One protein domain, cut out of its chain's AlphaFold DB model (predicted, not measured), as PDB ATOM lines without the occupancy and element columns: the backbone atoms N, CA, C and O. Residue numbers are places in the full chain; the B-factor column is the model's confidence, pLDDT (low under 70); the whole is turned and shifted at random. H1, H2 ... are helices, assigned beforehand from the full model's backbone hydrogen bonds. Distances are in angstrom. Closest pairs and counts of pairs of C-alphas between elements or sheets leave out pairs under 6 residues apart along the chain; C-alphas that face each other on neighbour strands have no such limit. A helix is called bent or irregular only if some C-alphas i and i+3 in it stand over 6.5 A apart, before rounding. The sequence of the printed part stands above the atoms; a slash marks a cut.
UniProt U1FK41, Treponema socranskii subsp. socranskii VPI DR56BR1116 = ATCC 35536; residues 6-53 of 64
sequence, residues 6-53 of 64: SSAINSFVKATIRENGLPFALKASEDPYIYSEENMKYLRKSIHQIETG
ATOM      1  N   SER A   6     191.784 279.967 231.404       92.94
ATOM      2  CA  SER A   6     190.740 279.645 230.423       92.94
ATOM      3  C   SER A   6     190.909 280.413 229.107       92.94
ATOM      4  O   SER A   6     190.717 279.860 228.029       92.94
ATOM      5  N   SER A   7     191.318 281.678 229.171       94.00
ATOM      6  CA  SER A   7     191.562 282.522 227.998       94.00
ATOM      7  C   SER A   7     192.828 282.094 227.259       94.00
ATOM      8  O   SER A   7     192.848 282.130 226.027       94.00
ATOM      9  N   ALA A   8     193.854 281.638 227.984       92.19
ATOM     10  CA  ALA A   8     195.065 281.075 227.393       92.19
ATOM     11  C   ALA A   8     194.768 279.765 226.641       92.19
ATOM     12  O   ALA A   8     195.144 279.638 225.477       92.19
ATOM     13  N   ILE A   9     194.015 278.844 227.255       93.50
ATOM     14  CA  ILE A   9     193.594 277.580 226.625       93.50
ATOM     15  C   ILE A   9     192.739 277.855 225.383       93.50
ATOM     16  O   ILE A   9     193.014 277.323 224.310       93.50
ATOM     17  N   ASN A  10     191.740 278.733 225.493       94.19
ATOM     18  CA  ASN A  10     190.878 279.072 224.361       94.19
ATOM     19  C   ASN A  10     191.660 279.697 223.201       94.19
ATOM     20  O   ASN A  10     191.385 279.399 222.040       94.19
ATOM     21  N   SER A  11     192.631 280.561 223.500       92.25
ATOM     22  CA  SER A  11     193.478 281.174 222.471       92.25
ATOM     23  C   SER A  11     194.383 280.140 221.805       92.25
ATOM     24  O   SER A  11     194.505 280.150 220.583       92.25
ATOM     25  N   PHE A  12     194.948 279.218 222.591       92.31
ATOM     26  CA  PHE A  12     195.748 278.107 222.088       92.31
ATOM     27  C   PHE A  12     194.942 277.227 221.129       92.31
ATOM     28  O   PHE A  12     195.319 277.092 219.973       92.31
ATOM     29  N   VAL A  13     193.790 276.708 221.567       94.56
ATOM     30  CA  VAL A  13     192.940 275.826 220.749       94.56
ATOM     31  C   VAL A  13     192.514 276.513 219.452       94.56
ATOM     32  O   VAL A  13     192.598 275.919 218.378       94.56
ATOM     33  N   LYS A  14     192.104 277.784 219.525       94.38
ATOM     34  CA  LYS A  14     191.726 278.556 218.333       94.38
ATOM     35  C   LYS A  14     192.888 278.723 217.360       94.38
ATOM     36  O   LYS A  14     192.681 278.606 216.156       94.38
ATOM     37  N   ALA A  15     194.086 279.005 217.866       93.56
ATOM     38  CA  ALA A  15     195.268 279.127 217.028       93.56
ATOM     39  C   ALA A  15     195.631 277.773 216.394       93.56
ATOM     40  O   ALA A  15     195.861 277.724 215.193       93.56
ATOM     41  N   THR A  16     195.555 276.671 217.144       92.94
ATOM     42  CA  THR A  16     195.816 275.323 216.620       92.94
ATOM     43  C   THR A  16     194.895 274.955 215.456       92.94
ATOM     44  O   THR A  16     195.351 274.462 214.427       92.94
ATOM     45  N   ILE A  17     193.591 275.219 215.600       93.75
ATOM     46  CA  ILE A  17     192.601 274.937 214.551       93.75
ATOM     47  C   ILE A  17     192.847 275.819 213.323       93.75
ATOM     48  O   ILE A  17     192.787 275.335 212.197       93.75
ATOM     49  N   ARG A  18     193.135 277.111 213.526       93.69
ATOM     50  CA  ARG A  18     193.352 278.056 212.422       93.69
ATOM     51  C   ARG A  18     194.581 277.704 211.584       93.69
ATOM     52  O   ARG A  18     194.520 277.814 210.366       93.69
ATOM     53  N   GLU A  19     195.665 277.291 212.230       89.12
ATOM     54  CA  GLU A  19     196.934 276.982 211.561       89.12
ATOM     55  C   GLU A  19     197.036 275.506 211.116       89.12
ATOM     56  O   GLU A  19     198.056 275.113 210.558       89.12
ATOM     57  N   ASN A  20     196.007 274.675 211.359       88.69
ATOM     58  CA  ASN A  20     196.036 273.215 211.145       88.69
ATOM     59  C   ASN A  20     197.306 272.550 211.712       88.69
ATOM     60  O   ASN A  20     197.911 271.674 211.094       88.69
ATOM     61  N   GLY A  21     197.735 272.989 212.894       86.12
ATOM     62  CA  GLY A  21     199.017 272.602 213.468       86.12
ATOM     63  C   GLY A  21     199.285 273.304 214.790       86.12
ATOM     64  O   GLY A  21     198.471 274.086 215.268       86.12
ATOM     65  N   LEU A  22     200.425 273.017 215.418       89.00
ATOM     66  CA  LEU A  22     200.779 273.647 216.689       89.00
ATOM     67  C   LEU A  22     201.056 275.151 216.491       89.00
ATOM     68  O   LEU A  22     201.865 275.509 215.635       89.00
ATOM     69  N   PRO A  23     200.450 276.046 217.295       87.88
ATOM     70  CA  PRO A  23     200.564 277.496 217.138       87.88
ATOM     71  C   PRO A  23     201.854 278.058 217.760       87.88
ATOM     72  O   PRO A  23     201.865 279.138 218.351       87.88
ATOM     73  N   PHE A  24     202.943 277.301 217.676       86.06
ATOM     74  CA  PHE A  24     204.276 277.685 218.118       86.06
ATOM     75  C   PHE A  24     205.321 276.949 217.276       86.06
ATOM     76  O   PHE A  24     205.100 275.826 216.829       86.06
ATOM     77  N   ALA A  25     206.478 277.578 217.064       77.31
ATOM     78  CA  ALA A  25     207.571 276.946 216.340       77.31
ATOM     79  C   ALA A  25     208.171 275.805 217.172       77.31
ATOM     80  O   ALA A  25     208.538 276.000 218.334       77.31
ATOM     81  N   LEU A  26     208.306 274.628 216.565       71.00
ATOM     82  CA  LEU A  26     209.048 273.524 217.162       71.00
ATOM     83  C   LEU A  26     210.538 273.869 217.115       71.00
ATOM     84  O   LEU A  26     211.129 273.996 216.041       71.00
ATOM     85  N   LYS A  27     211.156 274.049 218.282       65.56
ATOM     86  CA  LYS A  27     212.604 274.232 218.383       65.56
ATOM     87  C   LYS A  27     213.272 272.861 218.322       65.56
ATOM     88  O   LYS A  27     213.493 272.237 219.351       65.56
ATOM     89  N   ALA A  28     213.597 272.407 217.111       58.94
ATOM     90  CA  ALA A  28     214.273 271.126 216.886       58.94
ATOM     91  C   ALA A  28     215.590 270.981 217.678       58.94
ATOM     92  O   ALA A  28     215.990 269.874 218.010       58.94
ATOM     93  N   SER A  29     216.249 272.092 218.017       59.50
ATOM     94  CA  SER A  29     217.510 272.114 218.765       59.50
ATOM     95  C   SER A  29     217.390 271.727 220.247       59.50
ATOM     96  O   SER A  29     218.404 271.392 220.849       59.50
ATOM     97  N   GLU A  30     216.195 271.788 220.842       62.06
ATOM     98  CA  GLU A  30     215.959 271.492 222.270       62.06
ATOM     99  C   GLU A  30     214.961 270.344 222.478       62.06
ATOM    100  O   GLU A  30     214.591 270.046 223.611       62.06
ATOM    101  N   ASP A  31     214.494 269.722 221.400       64.81
ATOM    102  CA  ASP A  31     213.420 268.742 221.445       64.81
ATOM    103  C   ASP A  31     213.957 267.323 221.720       64.81
ATOM    104  O   ASP A  31     214.609 266.729 220.859       64.81
ATOM    105  N   PRO A  32     213.670 266.740 222.900       66.25
ATOM    106  CA  PRO A  32     214.144 265.408 223.244       66.25
ATOM    107  C   PRO A  32     213.346 264.288 222.563       66.25
ATOM    108  O   PRO A  32     213.741 263.127 222.674       66.25
ATOM    109  N   TYR A  33     212.235 264.597 221.877       70.50
ATOM    110  CA  TYR A  33     211.299 263.582 221.400       70.50
ATOM    111  C   TYR A  33     210.894 263.733 219.926       70.50
ATOM    112  O   TYR A  33     211.132 262.797 219.172       70.50
ATOM    113  N   ILE A  34     210.284 264.831 219.465       72.38
ATOM    114  CA  ILE A  34     209.655 264.881 218.119       72.38
ATOM    115  C   ILE A  34     210.668 264.610 216.991       72.38
ATOM    116  O   ILE A  34     210.370 263.831 216.086       72.38
ATOM    117  N   TYR A  35     211.872 265.177 217.074       75.62
ATOM    118  CA  TYR A  35     212.950 265.002 216.090       75.62
ATOM    119  C   TYR A  35     214.191 264.287 216.642       75.62
ATOM    120  O   TYR A  35     215.284 264.443 216.097       75.62
ATOM    121  N   SER A  36     214.046 263.488 217.702       83.62
ATOM    122  CA  SER A  36     215.169 262.706 218.227       83.62
ATOM    123  C   SER A  36     215.682 261.699 217.189       83.62
ATOM    124  O   SER A  36     214.915 261.158 216.389       83.62
ATOM    125  N   GLU A  37     216.987 261.406 217.207       83.75
ATOM    126  CA  GLU A  37     217.600 260.416 216.303       83.75
ATOM    127  C   GLU A  37     216.908 259.046 216.387       83.75
ATOM    128  O   GLU A  37     216.703 258.370 215.375       83.75
ATOM    129  N   GLU A  38     216.489 258.647 217.590       87.12
ATOM    130  CA  GLU A  38     215.750 257.407 217.825       87.12
ATOM    131  C   GLU A  38     214.392 257.405 217.108       87.12
ATOM    132  O   GLU A  38     214.095 256.479 216.342       87.12
ATOM    133  N   ASN A  39     213.597 258.465 217.281       87.94
ATOM    134  CA  ASN A  39     212.280 258.573 216.656       87.94
ATOM    135  C   ASN A  39     212.387 258.726 215.138       87.94
ATOM    136  O   ASN A  39     211.644 258.083 214.393       87.94
ATOM    137  N   MET A  40     213.368 259.487 214.655       89.12
ATOM    138  CA  MET A  40     213.646 259.620 213.226       89.12
ATOM    139  C   MET A  40     214.054 258.285 212.597       89.12
ATOM    140  O   MET A  40     213.601 257.954 211.497       89.12
ATOM    141  N   LYS A  41     214.860 257.469 213.288       92.25
ATOM    142  CA  LYS A  41     215.208 256.115 212.836       92.25
ATOM    143  C   LYS A  41     213.974 255.217 212.756       92.25
ATOM    144  O   LYS A  41     213.825 254.478 211.779       92.25
ATOM    145  N   TYR A  42     213.084 255.289 213.745       90.56
ATOM    146  CA  TYR A  42     211.828 254.541 213.735       90.56
ATOM    147  C   TYR A  42     210.925 254.960 212.567       90.56
ATOM    148  O   TYR A  42     210.476 254.103 211.807       90.56
ATOM    149  N   LEU A  43     210.739 256.266 212.352       90.00
ATOM    150  CA  LEU A  43     209.958 256.809 211.237       90.00
ATOM    151  C   LEU A  43     210.481 256.323 209.883       90.00
ATOM    152  O   LEU A  43     209.711 255.800 209.080       90.00
ATOM    153  N   ARG A  44     211.796 256.413 209.647       92.62
ATOM    154  CA  ARG A  44     212.426 255.915 208.411       92.62
ATOM    155  C   ARG A  44     212.193 254.419 208.212       92.62
ATOM    156  O   ARG A  44     211.896 253.986 207.101       92.62
ATOM    157  N   LYS A  45     212.296 253.626 209.282       92.25
ATOM    158  CA  LYS A  45     212.020 252.184 209.242       92.25
ATOM    159  C   LYS A  45     210.557 251.903 208.886       92.25
ATOM    160  O   LYS A  45     210.286 250.956 208.149       92.25
ATOM    161  N   SER A  46     209.617 252.682 209.412       88.81
ATOM    162  CA  SER A  46     208.188 252.543 209.111       88.81
ATOM    163  C   SER A  46     207.874 252.932 207.667       88.81
ATOM    164  O   SER A  46     207.207 252.167 206.978       88.81
ATOM    165  N   ILE A  47     208.435 254.039 207.171       90.50
ATOM    166  CA  ILE A  47     208.324 254.449 205.760       90.50
ATOM    167  C   ILE A  47     208.843 253.342 204.838       90.50
ATOM    168  O   ILE A  47     208.129 252.909 203.941       90.50
ATOM    169  N   HIS A  48     210.028 252.794 205.118       93.06
ATOM    170  CA  HIS A  48     210.593 251.708 204.317       93.06
ATOM    171  C   HIS A  48     209.718 250.440 204.318       93.06
ATOM    172  O   HIS A  48     209.608 249.751 203.307       93.06
ATOM    173  N   GLN A  49     209.073 250.109 205.441       89.56
ATOM    174  CA  GLN A  49     208.131 248.983 205.505       89.56
ATOM    175  C   GLN A  49     206.889 249.223 204.641       89.56
ATOM    176  O   GLN A  49     206.455 248.300 203.955       89.56
ATOM    177  N   ILE A  50     206.368 250.454 204.627       87.88
ATOM    178  CA  ILE A  50     205.254 250.857 203.759       87.88
ATOM    179  C   ILE A  50     205.667 250.749 202.288       87.88
ATOM    180  O   ILE A  50     204.992 250.081 201.508       87.88
ATOM    181  N   GLU A  51     206.809 251.330 201.917       89.50
ATOM    182  CA  GLU A  51     207.327 251.332 200.540       89.50
ATOM    183  C   GLU A  51     207.643 249.925 200.014       89.50
ATOM    184  O   GLU A  51     207.432 249.637 198.839       89.50
ATOM    185  N   THR A  52     208.116 249.022 200.878       92.19
ATOM    186  CA  THR A  52     208.404 247.621 200.516       92.19
ATOM    187  C   THR A  52     207.174 246.709 200.556       92.19
ATOM    188  O   THR A  52     207.310 245.496 200.389       92.19
ATOM    189  N   GLY A  53     205.976 247.264 200.775       83.75
ATOM    190  CA  GLY A  53     204.717 246.516 200.783       83.75
ATOM    191  C   GLY A  53     204.531 245.605 202.000       83.75
ATOM    192  O   GLY A  53     203.695 244.707 201.974       83.75
TER     193      GLY A  53
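AT A GLANCE: This is residues 6 to 53 of the 64 residues of a protein of Treponema socranskii subsp. socranskii VPI DR56BR1116 = ATCC 35536 (UniProt U1FK41). Two separate helices, H1 and H2, stand at the two ends of an extended, open shape, and one long bare link, residues 19 to 36, spans the space between them. H1 and H2 make no bundle; nearly the whole of H2 with the last printed residues, residues 37 to 42 and 44 to 53, sticks out free. The printed part has 48 residues, with two named helices in the order H1, H2 and no named strand, and its class is all helix. It is extended, with a radius of gyration of the C-alphas of 15.7 A, and its C-alphas span 46 by 26 by 14 A, an only just flat outline.

HOW THE PARTS SIT: The longest helix by residues is H2, residues 37 to 51. H1, residues 6 to 18, is apart from it: no C-alpha of the one is within 8 A of the other. The long link of 18 residues joins them, and its C-alphas lie 6 to 14 A from the mean of all C-alphas. In H1 and H2 every O i to N i+4 pair is within hydrogen-bond range.

IN THESE COORDINATES: H2 has 15 residues and measures 20.9 A from C-alpha 37 at (217.600, 260.416, 216.303) to C-alpha 51 at (207.327, 251.332, 200.540). H1 has 13 residues and measures 18.3 A from its first to its last C-alpha; it begins at C-alpha 6 at (190.740, 279.645, 230.423). Neither helix is bent or irregular.

THE WHOLE: The two C-alphas farthest apart, those of Ser 7 and Thr 52, are 47.5 A apart. The printed part, residues 6 to 53, has no cut. Mean pLDDT of the printed part is 85.2, and residues 27 to 32, in the long link, are under 70.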